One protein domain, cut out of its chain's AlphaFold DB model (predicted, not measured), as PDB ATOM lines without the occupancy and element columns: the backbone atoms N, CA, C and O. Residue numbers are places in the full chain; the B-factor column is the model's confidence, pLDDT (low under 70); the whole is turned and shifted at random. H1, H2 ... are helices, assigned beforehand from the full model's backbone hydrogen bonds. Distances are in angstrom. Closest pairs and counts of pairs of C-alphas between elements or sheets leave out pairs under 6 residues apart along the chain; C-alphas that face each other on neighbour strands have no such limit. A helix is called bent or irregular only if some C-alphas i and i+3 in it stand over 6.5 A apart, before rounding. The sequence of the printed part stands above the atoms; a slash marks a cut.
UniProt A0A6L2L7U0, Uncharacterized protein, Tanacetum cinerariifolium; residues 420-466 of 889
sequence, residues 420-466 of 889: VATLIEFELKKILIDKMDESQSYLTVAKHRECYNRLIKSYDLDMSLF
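AT A GLANCE: This is residues 420 to 466 of the 889 residues of an uncharacterized protein of Tanacetum cinerariifolium (UniProt A0A6L2L7U0). Look for a helical hairpin: two long helices, H2 and H1, cross face to face as a narrow X, running opposite ways, and a short link at one end folds the backbone back from H1 into H2. The two free ends lie at the other end of this rod. The printed part has 47 residues, with two named helices in the order H1, H2 and no named strand; its class is all helix. It is only just compact, close to loose, with a radius of gyration of the C-alphas of 11.2 A, and it spans 33 by 16 by 13 A.

HOW THE PARTS SIT: Begin with H2, residues 446 to 466, the longest helix. H1, residues 420 to 438, touches it, with 9 pairs of C-alphas within 8 A. Look at Lys 429 and Tyr 459: their C-alphas are the closest of the two helices, 6.6 A apart. The helices' lines stand at a steep tilt of 42 degrees, and they run opposite ways; their centres are 10.5 A apart. In both H1 and H2 every O i to N i+4 pair is within hydrogen-bond range.

IN THESE COORDINATES: Find C-alpha 446 at (128.192, 286.614, 303.494); from there H2 runs 30.4 A to C-alpha 466 at (113.968, 263.928, 289.152). H1 begins at C-alpha 420, at (110.593, 271.777, 279.309), and runs 27.3 A to C-alpha 438. Neither helix is bent.

THE WHOLE: The two C-alphas farthest apart, those of Val 420 and Thr 444, are 34.0 A apart, while the first and last printed C-alphas are 13.0 A apart. The link from H1 to H2 has 7 residues and is short. The printed part has no cut. In the B-factor column you will find a mean pLDDT of 70.9 for the printed part, with 19 residues under 70, among them residues 420 to 425 and 464 to 466.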
ATOM      1  N   VAL A 420     109.385 271.231 279.955       38.78
ATOM      2  CA  VAL A 420     110.593 271.777 279.309       38.78
ATOM      3  C   VAL A 420     111.116 273.007 280.063       38.78
ATOM      4  O   VAL A 420     112.328 273.178 280.185       38.78
ATOM      5  N   ALA A 421     110.235 273.847 280.613       42.09
ATOM      6  CA  ALA A 421     110.644 275.010 281.397       42.09
ATOM      7  C   ALA A 421     111.348 274.622 282.712       42.09
ATOM      8  O   ALA A 421     112.371 275.223 283.040       42.09
ATOM      9  N   THR A 422     110.859 273.606 283.433       61.16
ATOM     10  CA  THR A 422     111.505 273.122 284.669       61.16
ATOM     11  C   THR A 422     112.842 272.430 284.402       61.16
ATOM     12  O   THR A 422     113.786 272.640 285.162       61.16
ATOM     13  N   LEU A 423     112.975 271.685 283.298       56.88
ATOM     14  CA  LEU A 423     114.254 271.099 282.881       56.88
ATOM     15  C   LEU A 423     115.307 272.180 282.569       56.88
ATOM     16  O   LEU A 423     116.435 272.098 283.051       56.88
ATOM     17  N   ILE A 424     114.926 273.231 281.833       58.78
ATOM     18  CA  ILE A 424     115.811 274.374 281.545       58.78
ATOM     19  C   ILE A 424     116.189 275.122 282.834       58.78
ATOM     20  O   ILE A 424     117.334 275.547 282.984       58.78
ATOM     21  N   GLU A 425     115.265 275.281 283.787       65.06
ATOM     22  CA  GLU A 425     115.582 275.898 285.083       65.06
ATOM     23  C   GLU A 425     116.599 275.063 285.879       65.06
ATOM     24  O   GLU A 425     117.551 275.618 286.434       65.06
ATOM     25  N   PHE A 426     116.447 273.737 285.884       75.44
ATOM     26  CA  PHE A 426     117.367 272.808 286.538       75.44
ATOM     27  C   PHE A 426     118.786 272.856 285.937       75.44
ATOM     28  O   PHE A 426     119.769 272.989 286.675       75.44
ATOM     29  N   GLU A 427     118.915 272.841 284.607       67.12
ATOM     30  CA  GLU A 427     120.214 273.001 283.931       67.12
ATOM     31  C   GLU A 427     120.867 274.359 284.244       67.12
ATOM     32  O   GLU A 427     122.072 274.436 284.497       67.12
ATOM     33  N   LEU A 428     120.076 275.438 284.300       62.16
ATOM     34  CA  LEU A 428     120.569 276.771 284.656       62.16
ATOM     35  C   LEU A 428     121.010 276.872 286.124       62.16
ATOM     36  O   LEU A 428     122.008 277.546 286.393       62.16
ATOM     37  N   LYS A 429     120.330 276.196 287.064       80.75
ATOM     38  CA  LYS A 429     120.773 276.092 288.470       80.75
ATOM     39  C   LYS A 429     122.153 275.443 288.553       80.75
ATOM     40  O   LYS A 429     123.037 276.003 289.197       80.75
ATOM     41  N   LYS A 430     122.366 274.334 287.836       74.81
ATOM     42  CA  LYS A 430     123.660 273.637 287.775       74.81
ATOM     43  C   LYS A 430     124.783 274.533 287.239       74.81
ATOM     44  O   LYS A 430     125.771 274.750 287.930       74.81
ATOM     45  N   ILE A 431     124.584 275.136 286.062       70.19
ATOM     46  CA  ILE A 431     125.570 276.031 285.422       70.19
ATOM     47  C   ILE A 431     125.909 277.242 286.311       70.19
ATOM     48  O   ILE A 431     127.008 277.797 286.216       70.19
ATOM     49  N   LEU A 432     124.977 277.682 287.162       63.84
ATOM     50  CA  LEU A 432     125.214 278.755 288.122       63.84
ATOM     51  C   LEU A 432     126.046 278.288 289.329       63.84
ATOM     52  O   LEU A 432     126.943 279.027 289.726       63.84
ATOM     53  N   ILE A 433     125.807 277.083 289.863       79.44
ATOM     54  CA  ILE A 433     126.647 276.472 290.915       79.44
ATOM     55  C   ILE A 433     128.081 276.305 290.397       79.44
ATOM     56  O   ILE A 433     128.993 276.898 290.972       79.44
ATOM     57  N   ASP A 434     128.260 275.637 289.250       75.19
ATOM     58  CA  ASP A 434     129.573 275.376 288.632       75.19
ATOM     59  C   ASP A 434     130.409 276.670 288.488       75.19
ATOM     60  O   ASP A 434     131.612 276.699 288.753       75.19
ATOM     61  N   LYS A 435     129.763 277.786 288.117       70.19
ATOM     62  CA  LYS A 435     130.411 279.103 287.975       70.19
ATOM     63  C   LYS A 435     130.643 279.831 289.294       70.19
ATOM     64  O   LYS A 435     131.582 280.624 289.382       70.19
ATOM     65  N   MET A 436     129.813 279.616 290.313       73.75
ATOM     66  CA  MET A 436     130.077 280.135 291.660       73.75
ATOM     67  C   MET A 436     131.261 279.410 292.311       73.75
ATOM     68  O   MET A 436     132.033 280.061 293.016       73.75
ATOM     69  N   ASP A 437     131.464 278.134 291.975       77.31
ATOM     70  CA  ASP A 437     132.620 277.328 292.379       77.31
ATOM     71  C   ASP A 437     133.903 277.721 291.650       77.31
ATOM     72  O   ASP A 437     134.894 278.043 292.310       77.31
ATOM     73  N   GLU A 438     133.887 277.801 290.315       75.75
ATOM     74  CA  GLU A 438     135.047 278.241 289.520       75.75
ATOM     75  C   GLU A 438     135.520 279.654 289.921       75.75
ATOM     76  O   GLU A 438     136.717 279.939 289.940       75.75
ATOM     77  N   SER A 439     134.588 280.538 290.297       72.31
ATOM     78  CA  SER A 439     134.895 281.902 290.756       72.31
ATOM     79  C   SER A 439     135.158 282.036 292.261       72.31
ATOM     80  O   SER A 439     135.528 283.127 292.699       72.31
ATOM     81  N   GLN A 440     134.918 280.988 293.061       76.50
ATOM     82  CA  GLN A 440     134.906 281.021 294.537       76.50
ATOM     83  C   GLN A 440     134.079 282.185 295.131       76.50
ATOM     84  O   GLN A 440     134.300 282.645 296.256       76.50
ATOM     85  N   SER A 441     133.099 282.696 294.380       66.44
ATOM     86  CA  SER A 441     132.444 283.980 294.672       66.44
ATOM     87  C   SER A 441     131.575 283.948 295.933       66.44
ATOM     88  O   SER A 441     131.373 284.990 296.562       66.44
ATOM     89  N   TYR A 442     131.140 282.764 296.372       70.56
ATOM     90  CA  TYR A 442     130.433 282.560 297.638       70.56
ATOM     91  C   TYR A 442     131.302 282.814 298.884       70.56
ATOM     92  O   TYR A 442     130.749 283.078 299.950       70.56
ATOM     93  N   LEU A 443     132.638 282.793 298.775       65.56
ATOM     94  CA  LEU A 443     133.542 283.133 299.885       65.56
ATOM     95  C   LEU A 443     133.681 284.649 300.107       65.56
ATOM     96  O   LEU A 443     134.077 285.075 301.187       65.56
ATOM     97  N   THR A 444     133.358 285.469 299.101       62.56
ATOM     98  CA  THR A 444     133.690 286.909 299.096       62.56
ATOM     99  C   THR A 444     132.771 287.779 299.956       62.56
ATOM    100  O   THR A 444     133.202 288.809 300.468       62.56
ATOM    101  N   VAL A 445     131.496 287.400 300.103       70.44
ATOM    102  CA  VAL A 445     130.470 288.183 300.812       70.44
ATOM    103  C   VAL A 445     129.481 287.226 301.475       70.44
ATOM    104  O   VAL A 445     128.973 286.314 300.823       70.44
ATOM    105  N   ALA A 446     129.123 287.468 302.741       65.56
ATOM    106  CA  ALA A 446     128.192 286.614 303.494       65.56
ATOM    107  C   ALA A 446     126.849 286.371 302.767       65.56
ATOM    108  O   ALA A 446     126.348 285.249 302.752       65.56
ATOM    109  N   LYS A 447     126.316 287.393 302.080       65.00
ATOM    110  CA  LYS A 447     125.104 287.280 301.249       65.00
ATOM    111  C   LYS A 447     125.282 286.331 300.054       65.00
ATOM    112  O   LYS A 447     124.358 285.597 299.729       65.00
ATOM    113  N   HIS A 448     126.461 286.289 299.425       61.62
ATOM    114  CA  HIS A 448     126.739 285.335 298.344       61.62
ATOM    115  C   HIS A 448     126.812 283.898 298.874       61.62
ATOM    116  O   HIS A 448     126.293 282.993 298.222       61.62
ATOM    117  N   ARG A 449     127.370 283.692 300.076       74.19
ATOM    118  CA  ARG A 449     127.350 282.396 300.775       74.19
ATOM    119  C   ARG A 449     125.924 281.924 301.064       74.19
ATOM    120  O   ARG A 449     125.614 280.758 300.851       74.19
ATOM    121  N   GLU A 450     125.046 282.822 301.507       76.75
ATOM    122  CA  GLU A 450     123.630 282.509 301.736       76.75
ATOM    123  C   GLU A 450     122.899 282.159 300.429       76.75
ATOM    124  O   GLU A 450     122.221 281.132 300.363       76.75
ATOM    125  N   CYS A 451     123.086 282.948 299.363       68.25
ATOM    126  CA  CYS A 451     122.529 282.654 298.041       68.25
ATOM    127  C   CYS A 451     123.006 281.301 297.494       68.25
ATOM    128  O   CYS A 451     122.186 280.525 297.017       68.25
ATOM    129  N   TYR A 452     124.300 280.996 297.609       78.06
ATOM    130  CA  TYR A 452     124.903 279.725 297.194       78.06
ATOM    131  C   TYR A 452     124.336 278.534 297.984       78.06
ATOM    132  O   TYR A 452     123.841 277.576 297.395       78.06
ATOM    133  N   ASN A 453     124.276 278.638 299.317       80.88
ATOM    134  CA  ASN A 453     123.662 277.619 300.178       80.88
ATOM    135  C   ASN A 453     122.177 277.379 299.839       80.88
ATOM    136  O   ASN A 453     121.680 276.263 299.978       80.88
ATOM    137  N   ARG A 454     121.450 278.422 299.418       78.94
ATOM    138  CA  ARG A 454     120.040 278.335 299.005       78.94
ATOM    139  C   ARG A 454     119.877 277.753 297.597       78.94
ATOM    140  O   ARG A 454     118.918 277.024 297.360       78.94
ATOM    141  N   LEU A 455     120.817 278.041 296.696       78.12
ATOM    142  CA  LEU A 455     120.879 277.498 295.338       78.12
ATOM    143  C   LEU A 455     121.141 275.986 295.361       78.12
ATOM    144  O   LEU A 455     120.378 275.244 294.747       78.12
ATOM    145  N   ILE A 456     122.131 275.531 296.139       84.31
ATOM    146  CA  ILE A 456     122.407 274.101 296.356       84.31
ATOM    147  C   ILE A 456     121.189 273.396 296.953       84.31
ATOM    148  O   ILE A 456     120.721 272.420 296.383       84.31
ATOM    149  N   LYS A 457     120.580 273.941 298.018       86.00
ATOM    150  CA  LYS A 457     119.368 273.342 298.604       86.00
ATOM    151  C   LYS A 457     118.200 273.224 297.617       86.00
ATOM    152  O   LYS A 457     117.454 272.257 297.704       86.00
ATOM    153  N   SER A 458     118.034 274.166 296.681       84.62
ATOM    154  CA  SER A 458     117.052 274.006 295.595       84.62
ATOM    155  C   SER A 458     117.465 272.910 294.619       84.62
ATOM    156  O   SER A 458     116.620 272.118 294.230       84.62
ATOM    157  N   TYR A 459     118.736 272.862 294.223       84.62
ATOM    158  CA  TYR A 459     119.249 271.873 293.277       84.62
ATOM    159  C   TYR A 459     119.166 270.441 293.830       84.62
ATOM    160  O   TYR A 459     118.775 269.536 293.101       84.62
ATOM    161  N   ASP A 460     119.441 270.239 295.121       80.56
ATOM    162  CA  ASP A 460     119.318 268.939 295.797       80.56
ATOM    163  C   ASP A 460     117.851 268.481 295.909       80.56
ATOM    164  O   ASP A 460     117.543 267.302 295.712       80.56
ATOM    165  N   LEU A 461     116.922 269.412 296.171       78.31
ATOM    166  CA  LEU A 461     115.481 269.141 296.150       78.31
ATOM    167  C   LEU A 461     115.000 268.781 294.735       78.31
ATOM    168  O   LEU A 461     114.329 267.760 294.569       78.31
ATOM    169  N   ASP A 462     115.401 269.548 293.718       75.50
ATOM    170  CA  ASP A 462     115.081 269.272 292.313       75.50
ATOM    171  C   ASP A 462     115.657 267.905 291.882       75.50
ATOM    172  O   ASP A 462     114.946 267.076 291.313       75.50
ATOM    173  N   MET A 463     116.913 267.606 292.240       75.94
ATOM    174  CA  MET A 463     117.546 266.290 292.052       75.94
ATOM    175  C   MET A 463     116.733 265.159 292.693       75.94
ATOM    176  O   MET A 463     116.589 264.091 292.093       75.94
ATOM    177  N   SER A 464     116.174 265.364 293.892       69.06
ATOM    178  CA  SER A 464     115.337 264.354 294.550       69.06
ATOM    179  C   SER A 464     114.040 264.081 293.769       69.06
ATOM    180  O   SER A 464     113.683 262.914 293.558       69.06
ATOM    181  N   LEU A 465     113.399 265.126 293.231       68.62
ATOM    182  CA  LEU A 465     112.201 265.035 292.388       68.62
ATOM    183  C   LEU A 465     112.491 264.311 291.062       68.62
ATOM    184  O   LEU A 465     111.778 263.374 290.700       68.62
ATOM    185  N   PHE A 466     113.585 264.644 290.375       62.03
ATOM    186  CA  PHE A 466     113.968 263.928 289.152       62.03
ATOM    187  C   PHE A 466     114.375 262.466 289.432       62.03
ATOM    188  O   PHE A 466     113.990 261.568 288.682       62.03
TER     189      PHE A 466